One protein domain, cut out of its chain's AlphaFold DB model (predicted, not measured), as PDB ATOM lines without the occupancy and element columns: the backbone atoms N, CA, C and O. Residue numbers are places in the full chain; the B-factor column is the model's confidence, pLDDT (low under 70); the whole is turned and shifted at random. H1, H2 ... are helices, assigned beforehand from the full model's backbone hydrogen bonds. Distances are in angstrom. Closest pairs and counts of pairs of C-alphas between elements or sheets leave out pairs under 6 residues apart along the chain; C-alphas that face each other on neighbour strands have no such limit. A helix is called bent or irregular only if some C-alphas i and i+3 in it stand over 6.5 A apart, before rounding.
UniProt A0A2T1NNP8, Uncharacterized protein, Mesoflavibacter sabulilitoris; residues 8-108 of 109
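AT A GLANCE: This is residues 8 to 108 of the 109 residues of an uncharacterized protein of Mesoflavibacter sabulilitoris (UniProt A0A2T1NNP8). H1 to H5 make a body of helices set at steep angles: the hairpin of H3 and H4 forms one end, H1 packs on H4, H2 on the first part of H3, and H5 on H2. Beyond that body, H6, the link after it and H7 make an arm that touches no other helix, and residues 87 to 93 stick out from it. You have 101 printed residues with seven named helices, H1 to H7 in that order, and no named strand, an all helix domain. The whole is compact, with a radius of gyration of the C-alphas of 13.8 A and spans of 36 by 31 by 21 A.

HOW THE PARTS SIT: Start with H1, residues 8 to 19, and compare it with H4, residues 53 to 62: they touch, closest at the C-alphas of Phe 14 and Ser 54, 6.1 A apart, at a steep tilt of 60 degrees, opposite ways. Next, H2, residues 22 to 28, touches residues 36 to 40 alone of H3, residues 36 to 49; the closest C-alphas, of Glu 26 and Trp 36, are 5.2 A apart, at a steep tilt of 51 degrees. H3 and H4 form a helical hairpin, with the closest C-alphas, of Asn 46 and Ala 56, 5.0 A apart and a steep tilt of 38 degrees. H5, residues 66 to 80, touches H2 with its residues 71 to 75 alone, about perpendicular at 75 degrees; the closest C-alphas are those of Ala 28 and Tyr 75, 5.3 A apart. H1 and H5 are near each other, with 11 pairs of C-alphas within 10 A. H6, residues 82 to 89, is close to H5 but not clearly touching, 7.1 A between the closest C-alphas, of Ile 77 and Ile 85. H7, residues 98 to 106, touches no helix. Every O i to N i+4 pair is within hydrogen-bond range in H2, H3, H4, H6 and H7, against 6 of 8 in H1 and 10 of 11 in H5.

IN THESE COORDINATES: Find C-alpha 8 at (-43.869, 33.813, -23.178), where H1 begins; it runs 18.5 A and is irregular, with C-alphas 15 and 18 7.4 A apart. H3 runs 20.4 A from C-alpha 36 at (-48.096, 43.397, -0.416). H5 runs 20.0 A and is only just irregular, with C-alphas 77 and 80 6.7 A apart. H2, H4, H6 and H7 measure 10.1, 14.0, 10.4 and 12.1 A; H7 ends at C-alpha 106, (-58.293, 43.134, -21.364).

THE WHOLE: Look at His 33 and Asn 91 for the two C-alphas farthest apart, 38.3 A. The printed part has no cut and no long link. The mean pLDDT of the printed part is 72.3, and 38 residues are under 70, among them residues 8 to 16 and 85 to 108.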
ATOM      1  N   THR A   8     -44.824  32.715 -23.023       53.81
ATOM      2  CA  THR A   8     -43.869  33.813 -23.178       53.81
ATOM      3  C   THR A   8     -43.801  34.694 -21.932       53.81
ATOM      4  O   THR A   8     -42.702  34.960 -21.456       53.81
ATOM      5  N   VAL A   9     -44.936  35.113 -21.362       60.91
ATOM      6  CA  VAL A   9     -44.953  35.903 -20.117       60.91
ATOM      7  C   VAL A   9     -44.377  35.079 -18.965       60.91
ATOM      8  O   VAL A   9     -43.515  35.569 -18.243       60.91
ATOM      9  N   MET A  10     -44.738  33.795 -18.866       65.00
ATOM     10  CA  MET A  10     -44.154  32.891 -17.865       65.00
ATOM     11  C   MET A  10     -42.629  32.744 -18.008       65.00
ATOM     12  O   MET A  10     -41.920  32.772 -17.006       65.00
ATOM     13  N   HIS A  11     -42.106  32.647 -19.236       63.00
ATOM     14  CA  HIS A  11     -40.657  32.616 -19.477       63.00
ATOM     15  C   HIS A  11     -39.948  33.890 -19.006       63.00
ATOM     16  O   HIS A  11     -38.843  33.819 -18.479       63.00
ATOM     17  N   HIS A  12     -40.559  35.060 -19.182       63.03
ATOM     18  CA  HIS A  12     -39.939  36.321 -18.775       63.03
ATOM     19  C   HIS A  12     -40.019  36.540 -17.262       63.03
ATOM     20  O   HIS A  12     -39.037  36.970 -16.658       63.03
ATOM     21  N   LEU A  13     -41.134  36.154 -16.629       68.69
ATOM     22  CA  LEU A  13     -41.238  36.098 -15.169       68.69
ATOM     23  C   LEU A  13     -40.091  35.271 -14.577       68.69
ATOM     24  O   LEU A  13     -39.397  35.731 -13.676       68.69
ATOM     25  N   PHE A  14     -39.828  34.101 -15.156       67.31
ATOM     26  CA  PHE A  14     -38.761  33.192 -14.742       67.31
ATOM     27  C   PHE A  14     -37.358  33.811 -14.827       67.31
ATOM     28  O   PHE A  14     -36.532  33.591 -13.943       67.31
ATOM     29  N   LEU A  15     -37.067  34.586 -15.876       65.94
ATOM     30  CA  LEU A  15     -35.737  35.172 -16.086       65.94
ATOM     31  C   LEU A  15     -35.377  36.243 -15.049       65.94
ATOM     32  O   LEU A  15     -34.197  36.503 -14.810       65.94
ATOM     33  N   TRP A  16     -36.374  36.885 -14.445       69.69
ATOM     34  CA  TRP A  16     -36.168  38.138 -13.720       69.69
ATOM     35  C   TRP A  16     -36.518  38.098 -12.242       69.69
ATOM     36  O   TRP A  16     -36.024  38.911 -11.464       69.69
ATOM     37  N   VAL A  17     -37.326  37.136 -11.843       70.06
ATOM     38  CA  VAL A  17     -37.835  36.974 -10.482       70.06
ATOM     39  C   VAL A  17     -36.785  36.681  -9.416       70.06
ATOM     40  O   VAL A  17     -36.969  37.061  -8.265       70.06
ATOM     41  N   TYR A  18     -35.623  36.146  -9.792       68.62
ATOM     42  CA  TYR A  18     -34.466  36.066  -8.889       68.62
ATOM     43  C   TYR A  18     -33.971  37.438  -8.408       68.62
ATOM     44  O   TYR A  18     -33.277  37.531  -7.401       68.62
ATOM     45  N   ASN A  19     -34.338  38.507  -9.116       76.31
ATOM     46  CA  ASN A  19     -34.010  39.882  -8.756       76.31
ATOM     47  C   ASN A  19     -35.181  40.602  -8.075       76.31
ATOM     48  O   ASN A  19     -35.143  41.831  -7.951       76.31
ATOM     49  N   TRP A  20     -36.246  39.886  -7.704       84.62
ATOM     50  CA  TRP A  20     -37.348  40.472  -6.954       84.62
ATOM     51  C   TRP A  20     -37.012  40.542  -5.471       84.62
ATOM     52  O   TRP A  20     -36.467  39.620  -4.866       84.62
ATOM     53  N   LYS A  21     -37.344  41.683  -4.899       88.19
ATOM     54  CA  LYS A  21     -37.114  42.104  -3.536       88.19
ATOM     55  C   LYS A  21     -38.448  42.521  -2.940       88.19
ATOM     56  O   LYS A  21     -39.436  42.736  -3.643       88.19
ATOM     57  N   LYS A  22     -38.445  42.689  -1.625       90.44
ATOM     58  CA  LYS A  22     -39.600  43.145  -0.855       90.44
ATOM     59  C   LYS A  22     -40.206  44.430  -1.426       90.44
ATOM     60  O   LYS A  22     -41.421  44.523  -1.565       90.44
ATOM     61  N   GLU A  23     -39.363  45.383  -1.820       92.00
ATOM     62  CA  GLU A  23     -39.788  46.682  -2.350       92.00
ATOM     63  C   GLU A  23     -40.585  46.552  -3.656       92.00
ATOM     64  O   GLU A  23     -41.479  47.348  -3.927       92.00
ATOM     65  N   ASP A  24     -40.311  45.525  -4.460       90.44
ATOM     66  CA  ASP A  24     -41.047  45.295  -5.704       90.44
ATOM     67  C   ASP A  24     -42.495  44.885  -5.425       90.44
ATOM     68  O   ASP A  24     -43.413  45.321  -6.115       90.44
ATOM     69  N   PHE A  25     -42.710  44.095  -4.370       91.19
ATOM     70  CA  PHE A  25     -44.043  43.707  -3.917       91.19
ATOM     71  C   PHE A  25     -44.771  44.900  -3.299       91.19
ATOM     72  O   PHE A  25     -45.962  45.085  -3.553       91.19
ATOM     73  N   GLU A  26     -44.064  45.736  -2.530       92.50
ATOM     74  CA  GLU A  26     -44.609  46.984  -1.979       92.50
ATOM     75  C   GLU A  26     -45.158  47.903  -3.072       92.50
ATOM     76  O   GLU A  26     -46.210  48.517  -2.886       92.50
ATOM     77  N   ILE A  27     -44.473  47.977  -4.217       90.75
ATOM     78  CA  ILE A  27     -44.907  48.781  -5.361       90.75
ATOM     79  C   ILE A  27     -46.038  48.081  -6.121       90.75
ATOM     80  O   ILE A  27     -47.087  48.694  -6.321       90.75
ATOM     81  N   ALA A  28     -45.852  46.814  -6.506       89.56
ATOM     82  CA  ALA A  28     -46.816  46.066  -7.316       89.56
ATOM     83  C   ALA A  28     -48.192  45.966  -6.645       89.56
ATOM     84  O   ALA A  28     -49.220  46.160  -7.282       89.56
ATOM     85  N   PHE A  29     -48.223  45.727  -5.334       91.44
ATOM     86  CA  PHE A  29     -49.459  45.488  -4.591       91.44
ATOM     87  C   PHE A  29     -49.878  46.671  -3.719       91.44
ATOM     88  O   PHE A  29     -50.681  46.504  -2.800       91.44
ATOM     89  N   LYS A  30     -49.369  47.879  -3.991       87.06
ATOM     90  CA  LYS A  30     -49.700  49.091  -3.226       87.06
ATOM     91  C   LYS A  30     -51.208  49.362  -3.149       87.06
ATOM     92  O   LYS A  30     -51.684  49.898  -2.152       87.06
ATOM     93  N   SER A  31     -51.943  49.022  -4.205       80.19
ATOM     94  CA  SER A  31     -53.397  49.179  -4.320       80.19
ATOM     95  C   SER A  31     -54.193  47.961  -3.832       80.19
ATOM     96  O   SER A  31     -55.420  48.019  -3.807       80.19
ATOM     97  N   SER A  32     -53.532  46.865  -3.444       83.00
ATOM     98  CA  SER A  32     -54.212  45.636  -3.031       83.00
ATOM     99  C   SER A  32     -54.779  45.730  -1.612       83.00
ATOM    100  O   SER A  32     -54.086  46.107  -0.667       83.00
ATOM    101  N   HIS A  33     -56.021  45.269  -1.442       77.25
ATOM    102  CA  HIS A  33     -56.662  45.109  -0.135       77.25
ATOM    103  C   HIS A  33     -56.078  43.970   0.721       77.25
ATOM    104  O   HIS A  33     -56.197  44.026   1.943       77.25
ATOM    105  N   LEU A  34     -55.448  42.953   0.116       74.88
ATOM    106  CA  LEU A  34     -54.757  41.879   0.854       74.88
ATOM    107  C   LEU A  34     -53.359  42.304   1.331       74.88
ATOM    108  O   LEU A  34     -52.779  41.651   2.199       74.88
ATOM    109  N   GLY A  35     -52.844  43.416   0.799       80.50
ATOM    110  CA  GLY A  35     -51.542  43.972   1.139       80.50
ATOM    111  C   GLY A  35     -50.373  43.211   0.507       80.50
ATOM    112  O   GLY A  35     -50.396  41.996   0.312       80.50
ATOM    113  N   TRP A  36     -49.302  43.944   0.208       90.38
ATOM    114  CA  TRP A  36     -48.096  43.397  -0.416       90.38
ATOM    115  C   TRP A  36     -47.398  42.324   0.434       90.38
ATOM    116  O   TRP A  36     -46.772  41.416  -0.109       90.38
ATOM    117  N   GLN A  37     -47.521  42.408   1.763       90.75
ATOM    118  CA  GLN A  37     -46.776  41.552   2.686       90.75
ATOM    119  C   GLN A  37     -47.213  40.089   2.608       90.75
ATOM    120  O   GLN A  37     -46.368  39.201   2.574       90.75
ATOM    121  N   TYR A  38     -48.516  39.838   2.465       89.31
ATOM    122  CA  TYR A  38     -49.038  38.485   2.282       89.31
ATOM    123  C   TYR A  38     -48.456  37.804   1.033       89.31
ATOM    124  O   TYR A  38     -48.066  36.636   1.077       89.31
ATOM    125  N   GLN A  39     -48.372  38.542  -0.076       87.00
ATOM    126  CA  GLN A  39     -47.834  38.020  -1.333       87.00
ATOM    127  C   GLN A  39     -46.318  37.802  -1.253       87.00
ATOM    128  O   GLN A  39     -45.809  36.813  -1.779       87.00
ATOM    129  N   TRP A  40     -45.604  38.689  -0.553       89.75
ATOM    130  CA  TRP A  40     -44.169  38.552  -0.311       89.75
ATOM    131  C   TRP A  40     -43.838  37.317   0.532       89.75
ATOM    132  O   TRP A  40     -42.972  36.527   0.154       89.75
ATOM    133  N   ASP A  41     -44.558  37.106   1.633       88.88
ATOM    134  CA  ASP A  41     -44.308  35.985   2.541       88.88
ATOM    135  C   ASP A  41     -44.592  34.638   1.853       88.88
ATOM    136  O   ASP A  41     -43.805  33.699   1.980       88.88
ATOM    137  N   LYS A  42     -45.659  34.559   1.040       87.50
ATOM    138  CA  LYS A  42     -45.939  33.386   0.194       87.50
ATOM    139  C   LYS A  42     -44.819  33.101  -0.802       87.50
ATOM    140  O   LYS A  42     -44.400  31.954  -0.941       87.50
ATOM    141  N   PHE A  43     -44.336  34.135  -1.486       85.69
ATOM    142  CA  PHE A  43     -43.250  34.004  -2.453       85.69
ATOM    143  C   PHE A  43     -41.964  33.482  -1.795       85.69
ATOM    144  O   PHE A  43     -41.342  32.551  -2.304       85.69
ATOM    145  N   GLN A  44     -41.592  34.030  -0.633       85.94
ATOM    146  CA  GLN A  44     -40.422  33.582   0.125       85.94
ATOM    147  C   GLN A  44     -40.574  32.143   0.639       85.94
ATOM    148  O   GLN A  44     -39.630  31.360   0.530       85.94
ATOM    149  N   GLY A  45     -41.758  31.777   1.143       86.12
ATOM    150  CA  GLY A  45     -42.063  30.409   1.566       86.12
ATOM    151  C   GLY A  45     -41.849  29.406   0.433       86.12
ATOM    152  O   GLY A  45     -41.033  28.494   0.563       86.12
ATOM    153  N   ASN A  46     -42.464  29.653  -0.724       82.56
ATOM    154  CA  ASN A  46     -42.336  28.777  -1.890       82.56
ATOM    155  C   ASN A  46     -40.888  28.671  -2.395       82.56
ATOM    156  O   ASN A  46     -40.468  27.590  -2.806       82.56
ATOM    157  N   LEU A  47     -40.116  29.767  -2.364       79.38
ATOM    158  CA  LEU A  47     -38.692  29.754  -2.722       79.38
ATOM    159  C   LEU A  47     -37.849  28.909  -1.760       79.38
ATOM    160  O   LEU A  47     -36.874  28.299  -2.185       79.38
ATOM    161  N   SER A  48     -38.202  28.884  -0.473       79.06
ATOM    162  CA  SER A  48     -37.479  28.103   0.536       79.06
ATOM    163  C   SER A  48     -37.799  26.604   0.492       79.06
ATOM    164  O   SER A  48     -36.941  25.783   0.818       79.06
ATOM    165  N   GLU A  49     -39.010  26.242   0.063       77.06
ATOM    166  CA  GLU A  49     -39.489  24.856   0.006       77.06
ATOM    167  C   GLU A  49     -39.085  24.134  -1.291       77.06
ATOM    168  O   GLU A  49     -38.869  22.918  -1.293       77.06
ATOM    169  N   ASN A  50     -38.919  24.870  -2.392       68.31
ATOM    170  CA  ASN A  50     -38.579  24.311  -3.697       68.31
ATOM    171  C   ASN A  50     -37.077  24.404  -4.001       68.31
ATOM    172  O   ASN A  50     -36.478  25.475  -3.992       68.31
ATOM    173  N   LYS A  51     -36.468  23.274  -4.387       64.44
ATOM    174  CA  LYS A  51     -35.078  23.245  -4.894       64.44
ATOM    175  C   LYS A  51     -34.935  23.860  -6.289       64.44
ATOM    176  O   LYS A  51     -33.828  24.211  -6.686       64.44
ATOM    177  N   ASP A  52     -36.042  23.939  -7.021       74.38
ATOM    178  CA  ASP A  52     -36.136  24.573  -8.327       74.38
ATOM    179  C   ASP A  52     -36.956  25.855  -8.191       74.38
ATOM    180  O   ASP A  52     -38.187  25.833  -8.148       74.38
ATOM    181  N   SER A  53     -36.265  26.984  -8.073       65.38
ATOM    182  CA  SER A  53     -36.900  28.274  -7.797       65.38
ATOM    183  C   SER A  53     -37.917  28.641  -8.876       65.38
ATOM    184  O   SER A  53     -38.945  29.232  -8.577       65.38
ATOM    185  N   SER A  54     -37.700  28.185 -10.104       66.88
ATOM    186  CA  SER A  54     -38.618  28.228 -11.243       66.88
ATOM    187  C   SER A  54     -40.007  27.662 -10.970       66.88
ATOM    188  O   SER A  54     -41.015  28.272 -11.333       66.88
ATOM    189  N   THR A  55     -40.054  26.517 -10.298       70.19
ATOM    190  CA  THR A  55     -41.294  25.880  -9.864       70.19
ATOM    191  C   THR A  55     -41.954  26.708  -8.762       70.19
ATOM    192  O   THR A  55     -43.141  27.004  -8.867       70.19
ATOM    193  N   ALA A  56     -41.178  27.222  -7.798       71.69
ATOM    194  CA  ALA A  56     -41.689  28.125  -6.761       71.69
ATOM    195  C   ALA A  56     -42.365  29.377  -7.335       71.69
ATOM    196  O   ALA A  56     -43.382  29.844  -6.825       71.69
ATOM    197  N   ILE A  57     -41.790  29.939  -8.400       70.94
ATOM    198  CA  ILE A  57     -42.289  31.145  -9.068       70.94
ATOM    199  C   ILE A  57     -43.619  30.854  -9.747       70.94
ATOM    200  O   ILE A  57     -44.579  31.599  -9.559       70.94
ATOM    201  N   LEU A  58     -43.678  29.767 -10.519       70.06
ATOM    202  CA  LEU A  58     -44.905  29.342 -11.182       70.06
ATOM    203  C   LEU A  58     -45.993  29.055 -10.153       70.06
ATOM    204  O   LEU A  58     -47.098  29.556 -10.302       70.06
ATOM    205  N   GLU A  59     -45.682  28.335  -9.079       72.19
ATOM    206  CA  GLU A  59     -46.640  28.064  -8.009       72.19
ATOM    207  C   GLU A  59     -47.088  29.340  -7.301       72.19
ATOM    208  O   GLU A  59     -48.268  29.488  -7.005       72.19
ATOM    209  N   THR A  60     -46.193  30.297  -7.061       76.75
ATOM    210  CA  THR A  60     -46.581  31.559  -6.420       76.75
ATOM    211  C   THR A  60     -47.510  32.361  -7.326       76.75
ATOM    212  O   THR A  60     -48.592  32.747  -6.893       76.75
ATOM    213  N   VAL A  61     -47.117  32.586  -8.583       76.81
ATOM    214  CA  VAL A  61     -47.871  33.431  -9.520       76.81
ATOM    215  C   VAL A  61     -49.177  32.759  -9.945       76.81
ATOM    216  O   VAL A  61     -50.211  33.414  -9.951       76.81
ATOM    217  N   LEU A  62     -49.178  31.455 -10.240       72.50
ATOM    218  CA  LEU A  62     -50.390  30.736 -10.658       72.50
ATOM    219  C   LEU A  62     -51.414  30.567  -9.528       72.50
ATOM    220  O   LEU A  62     -52.591  30.352  -9.818       72.50
ATOM    221  N   ASN A  63     -50.986  30.649  -8.263       77.44
ATOM    222  CA  ASN A  63     -51.877  30.581  -7.102       77.44
ATOM    223  C   ASN A  63     -52.305  31.961  -6.573       77.44
ATOM    224  O   ASN A  63     -53.040  32.026  -5.583       77.44
ATOM    225  N   MET A  64     -51.857  33.057  -7.189       82.50
ATOM    226  CA  MET A  64     -52.455  34.372  -6.958       82.50
ATOM    227  C   MET A  64     -53.860  34.408  -7.565       82.50
ATOM    228  O   MET A  64     -54.122  33.743  -8.567       82.50
ATOM    229  N   ASP A  65     -54.766  35.181  -6.968       83.00
ATOM    230  CA  ASP A  65     -56.015  35.516  -7.653       83.00
ATOM    231  C   ASP A  65     -55.748  36.428  -8.861       83.00
ATOM    232  O   ASP A  65     -54.661  37.002  -8.992       83.00
ATOM    233  N   ASP A  66     -56.740  36.540  -9.744       79.06
ATOM    234  CA  ASP A  66     -56.607  37.248 -11.019       79.06
ATOM    235  C   ASP A  66     -56.130  38.701 -10.816       79.06
ATOM    236  O   ASP A  66     -55.178  39.125 -11.463       79.06
ATOM    237  N   LEU A  67     -56.672  39.420  -9.823       83.94
ATOM    238  CA  LEU A  67     -56.275  40.801  -9.520       83.94
ATOM    239  C   LEU A  67     -54.785  40.911  -9.164       83.94
ATOM    240  O   LEU A  67     -54.090  41.816  -9.621       83.94
ATOM    241  N   HIS A  68     -54.272  40.012  -8.326       85.69
ATOM    242  CA  HIS A  68     -52.863  40.057  -7.932       85.69
ATOM    243  C   HIS A  68     -51.933  39.638  -9.069       85.69
ATOM    244  O   HIS A  68     -50.841  40.192  -9.195       85.69
ATOM    245  N   GLN A  69     -52.356  38.701  -9.917       80.62
ATOM    246  CA  GLN A  69     -51.595  38.383 -11.122       80.62
ATOM    247  C   GLN A  69     -51.479  39.616 -12.023       80.62
ATOM    248  O   GLN A  69     -50.378  39.939 -12.462       80.62
ATOM    249  N   GLU A  70     -52.575  40.342 -12.239       80.25
ATOM    250  CA  GLU A  70     -52.595  41.552 -13.065       80.25
ATOM    251  C   GLU A  70     -51.712  42.663 -12.496       80.25
ATOM    252  O   GLU A  70     -50.862  43.191 -13.210       80.25
ATOM    253  N   LEU A  71     -51.833  42.963 -11.199       85.00
ATOM    254  CA  LEU A  71     -51.013  43.978 -10.527       85.00
ATOM    255  C   LEU A  71     -49.512  43.668 -10.608       85.00
ATOM    256  O   LEU A  71     -48.690  44.551 -10.867       85.00
ATOM    257  N   LEU A  72     -49.145  42.400 -10.406       84.31
ATOM    258  CA  LEU A  72     -47.760  41.958 -10.513       84.31
ATOM    259  C   LEU A  72     -47.244  42.091 -11.951       84.31
ATOM    260  O   LEU A  72     -46.128  42.565 -12.169       84.31
ATOM    261  N   LEU A  73     -48.052  41.682 -12.931       78.56
ATOM    262  CA  LEU A  73     -47.692  41.744 -14.345       78.56
ATOM    263  C   LEU A  73     -47.565  43.182 -14.842       78.56
ATOM    264  O   LEU A  73     -46.577  43.482 -15.512       78.56
ATOM    265  N   ASP A  74     -48.494  44.067 -14.482       80.75
ATOM    266  CA  ASP A  74     -48.423  45.493 -14.807       80.75
ATOM    267  C   ASP A  74     -47.117  46.103 -14.291       80.75
ATOM    268  O   ASP A  74     -46.352  46.695 -15.052       80.75
ATOM    269  N   TYR A  75     -46.793  45.864 -13.020       85.75
ATOM    270  CA  TYR A  75     -45.556  46.352 -12.429       85.75
ATOM    271  C   TYR A  75     -44.306  45.848 -13.169       85.75
ATOM    272  O   TYR A  75     -43.398  46.621 -13.491       85.75
ATOM    273  N   ILE A  76     -44.246  44.551 -13.470       79.94
ATOM    274  CA  ILE A  76     -43.095  43.937 -14.143       79.94
ATOM    275  C   ILE A  76     -42.931  44.501 -15.550       79.94
ATOM    276  O   ILE A  76     -41.813  44.854 -15.936       79.94
ATOM    277  N   ILE A  77     -44.032  44.585 -16.298       75.06
ATOM    278  CA  ILE A  77     -44.026  44.956 -17.710       75.06
ATOM    279  C   ILE A  77     -43.818  46.459 -17.877       75.06
ATOM    280  O   ILE A  77     -42.967  46.870 -18.662       75.06
ATOM    281  N   ASN A  78     -44.554  47.273 -17.125       76.69
ATOM    282  CA  ASN A  78     -44.632  48.713 -17.354       76.69
ATOM    283  C   ASN A  78     -43.693  49.526 -16.460       76.69
ATOM    284  O   ASN A  78     -43.424  50.685 -16.773       76.69
ATOM    285  N   GLN A  79     -43.155  48.946 -15.381       83.81
ATOM    286  CA  GLN A  79     -42.296  49.681 -14.446       83.81
ATOM    287  C   GLN A  79     -40.909  49.052 -14.306       83.81
ATOM    288  O   GLN A  79     -39.915  49.669 -14.686       83.81
ATOM    289  N   LYS A  80     -40.808  47.825 -13.780       84.88
ATOM    290  CA  LYS A  80     -39.510  47.256 -13.386       84.88
ATOM    291  C   LYS A  80     -38.628  46.879 -14.571       84.88
ATOM    292  O   LYS A  80     -37.433  47.172 -14.570       84.88
ATOM    293  N   TYR A  81     -39.212  46.229 -15.574       79.25
ATOM    294  CA  TYR A  81     -38.486  45.728 -16.738       79.25
ATOM    295  C   TYR A  81     -38.922  46.381 -18.040       79.25
ATOM    296  O   TYR A  81     -38.497  45.911 -19.087       79.25
ATOM    297  N   ALA A  82     -39.665  47.492 -18.001       75.44
ATOM    298  CA  ALA A  82     -40.135  48.190 -19.199       75.44
ATOM    299  C   ALA A  82     -39.020  48.395 -20.232       75.44
ATOM    300  O   ALA A  82     -39.141  47.967 -21.373       75.44
ATOM    301  N   ASN A  83     -37.866  48.921 -19.814       71.69
ATOM    302  CA  ASN A  83     -36.732  49.135 -20.717       71.69
ATOM    303  C   ASN A  83     -36.069  47.831 -21.190       71.69
ATOM    304  O   ASN A  83     -35.591  47.760 -22.319       71.69
ATOM    305  N   SER A  84     -36.024  46.794 -20.346       70.56
ATOM    306  CA  SER A  84     -35.496  45.473 -20.734       70.56
ATOM    307  C   SER A  84     -36.419  44.782 -21.738       70.56
ATOM    308  O   SER A  84     -35.954  44.180 -22.695       70.56
ATOM    309  N   ILE A  85     -37.729  44.929 -21.559       63.56
ATOM    310  CA  ILE A  85     -38.758  44.423 -22.462       63.56
ATOM    311  C   ILE A  85     -38.701  45.191 -23.786       63.56
ATOM    312  O   ILE A  85     -38.610  44.567 -24.835       63.56
ATOM    313  N   ILE A  86     -38.640  46.526 -23.753       60.12
ATOM    314  CA  ILE A  86     -38.520  47.383 -24.944       60.12
ATOM    315  C   ILE A  86     -37.213  47.112 -25.707       60.12
ATOM    316  O   ILE A  86     -37.228  47.002 -26.926       60.12
ATOM    317  N   SER A  87     -36.079  46.940 -25.023       56.19
ATOM    318  CA  SER A  87     -34.814  46.577 -25.692       56.19
ATOM    319  C   SER A  87     -34.811  45.139 -26.226       56.19
ATOM    320  O   SER A  87     -34.163  44.854 -27.231       56.19
ATOM    321  N   MET A  88     -35.585  44.229 -25.624       55.84
ATOM    322  CA  MET A  88     -35.881  42.917 -26.209       55.84
ATOM    323  C   MET A  88     -36.822  43.011 -27.434       55.84
ATOM    324  O   MET A  88     -36.777  42.118 -28.287       55.84
ATOM    325  N   ASP A  89     -37.613  44.087 -27.579       51.31
ATOM    326  CA  ASP A  89     -38.479  44.371 -28.746       51.31
ATOM    327  C   ASP A  89     -37.684  44.631 -30.027       51.31
ATOM    328  O   ASP A  89     -38.118  44.260 -31.120       51.31
ATOM    329  N   GLU A  90     -36.480  45.203 -29.908       45.78
ATOM    330  CA  GLU A  90     -35.598  45.420 -31.060       45.78
ATOM    331  C   GLU A  90     -35.184  44.093 -31.723       45.78
ATOM    332  O   GLU A  90     -34.728  44.094 -32.866       45.78
ATOM    333  N   ASN A  91     -35.401  42.947 -31.052       48.16
ATOM    334  CA  ASN A  91     -34.926  41.646 -31.508       48.16
ATOM    335  C   ASN A  91     -35.939  40.491 -31.646       48.16
ATOM    336  O   ASN A  91     -35.447  39.431 -32.027       48.16
ATOM    337  N   LYS A  92     -37.277  40.603 -31.436       48.91
ATOM    338  CA  LYS A  92     -38.283  39.622 -31.980       48.91
ATOM    339  C   LYS A  92     -39.775  39.876 -31.642       48.91
ATOM    340  O   LYS A  92     -40.194  39.761 -30.501       48.91
ATOM    341  N   THR A  93     -40.585  40.017 -32.700       47.66
ATOM    342  CA  THR A  93     -41.960  39.528 -33.029       47.66
ATOM    343  C   THR A  93     -43.100  39.371 -31.988       47.66
ATOM    344  O   THR A  93     -44.258  39.514 -32.380       47.66
ATOM    345  N   TRP A  94     -42.872  39.077 -30.706       51.75
ATOM    346  CA  TRP A  94     -43.940  38.618 -29.794       51.75
ATOM    347  C   TRP A  94     -44.762  39.749 -29.149       51.75
ATOM    348  O   TRP A  94     -45.958  39.562 -28.935       51.75
ATOM    349  N   MET A  95     -44.202  40.948 -28.947       46.66
ATOM    350  CA  MET A  95     -44.973  42.138 -28.533       46.66
ATOM    351  C   MET A  95     -45.853  42.719 -29.651       46.66
ATOM    352  O   MET A  95     -46.816  43.447 -29.406       46.66
ATOM    353  N   LYS A  96     -45.569  42.349 -30.904       48.78
ATOM    354  CA  LYS A  96     -46.447  42.619 -32.049       48.78
ATOM    355  C   LYS A  96     -47.552  41.574 -32.205       48.78
ATOM    356  O   LYS A  96     -48.437  41.789 -33.032       48.78
ATOM    357  N   SER A  97     -47.517  40.475 -31.444       50.88
ATOM    358  CA  SER A  97     -48.573  39.467 -31.505       50.88
ATOM    359  C   SER A  97     -49.899  40.077 -31.053       50.88
ATOM    360  O   SER A  97     -49.967  40.832 -30.079       50.88
ATOM    361  N   ALA A  98     -50.963  39.765 -31.790       52.25
ATOM    362  CA  ALA A  98     -52.311  40.192 -31.434       52.25
ATOM    363  C   ALA A  98     -52.699  39.694 -30.031       52.25
ATOM    364  O   ALA A  98     -53.398  40.391 -29.311       52.25
ATOM    365  N   GLU A  99     -52.169  38.542 -29.618       53.25
ATOM    366  CA  GLU A  99     -52.410  37.918 -28.317       53.25
ATOM    367  C   GLU A  99     -51.860  38.750 -27.152       53.25
ATOM    368  O   GLU A  99     -52.560  38.936 -26.163       53.25
ATOM    369  N   PHE A 100     -50.653  39.318 -27.271       54.16
ATOM    370  CA  PHE A 100     -50.087  40.168 -26.215       54.16
ATOM    371  C   PHE A 100     -50.770  41.540 -26.139       54.16
ATOM    372  O   PHE A 100     -51.038  42.050 -25.055       54.16
ATOM    373  N   LYS A 101     -51.112  42.132 -27.290       54.97
ATOM    374  CA  LYS A 101     -51.863  43.397 -27.322       54.97
ATOM    375  C   LYS A 101     -53.290  43.241 -26.802       54.97
ATOM    376  O   LYS A 101     -53.801  44.168 -26.184       54.97
ATOM    377  N   GLN A 102     -53.915  42.092 -27.055       57.38
ATOM    378  CA  GLN A 102     -55.226  41.767 -26.508       57.38
ATOM    379  C   GLN A 102     -55.143  41.514 -25.003       57.38
ATOM    380  O   GLN A 102     -55.966  42.049 -24.273       57.38
ATOM    381  N   PHE A 103     -54.111  40.798 -24.540       55.84
ATOM    382  CA  PHE A 103     -53.829  40.637 -23.114       55.84
ATOM    383  C   PHE A 103     -53.788  41.998 -22.408       55.84
ATOM    384  O   PHE A 103     -54.605  42.220 -21.528       55.84
ATOM    385  N   LEU A 104     -52.953  42.936 -22.880       50.03
ATOM    386  CA  LEU A 104     -52.832  44.285 -22.301       50.03
ATOM    387  C   LEU A 104     -54.119  45.124 -22.361       50.03
ATOM    388  O   LEU A 104     -54.292  46.026 -21.544       50.03
ATOM    389  N   LYS A 105     -54.988  44.895 -23.351       54.47
ATOM    390  CA  LYS A 105     -56.275  45.596 -23.461       54.47
ATOM    391  C   LYS A 105     -57.270  45.094 -22.426       54.47
ATOM    392  O   LYS A 105     -57.882  45.903 -21.748       54.47
ATOM    393  N   ASP A 106     -57.370  43.781 -22.292       50.66
ATOM    394  CA  ASP A 106     -58.293  43.134 -21.364       50.66
ATOM    395  C   ASP A 106     -57.885  43.348 -19.894       50.66
ATOM    396  O   ASP A 106     -58.719  43.183 -19.017       50.66
ATOM    397  N   THR A 107     -56.625  43.718 -19.616       42.06
ATOM    398  CA  THR A 107     -56.160  44.081 -18.260       42.06
ATOM    399  C   THR A 107     -56.424  45.543 -17.879       42.06
ATOM    400  O   THR A 107     -56.220  45.916 -16.729       42.06
ATOM    401  N   ASN A 108     -56.797  46.399 -18.837       39.09
ATOM    402  CA  ASN A 108     -56.963  47.845 -18.639       39.09
ATOM    403  C   ASN A 108     -58.422  48.325 -18.815       39.09
ATOM    404  O   ASN A 108     -58.658  49.537 -18.812       39.09
TER     405      ASN A 108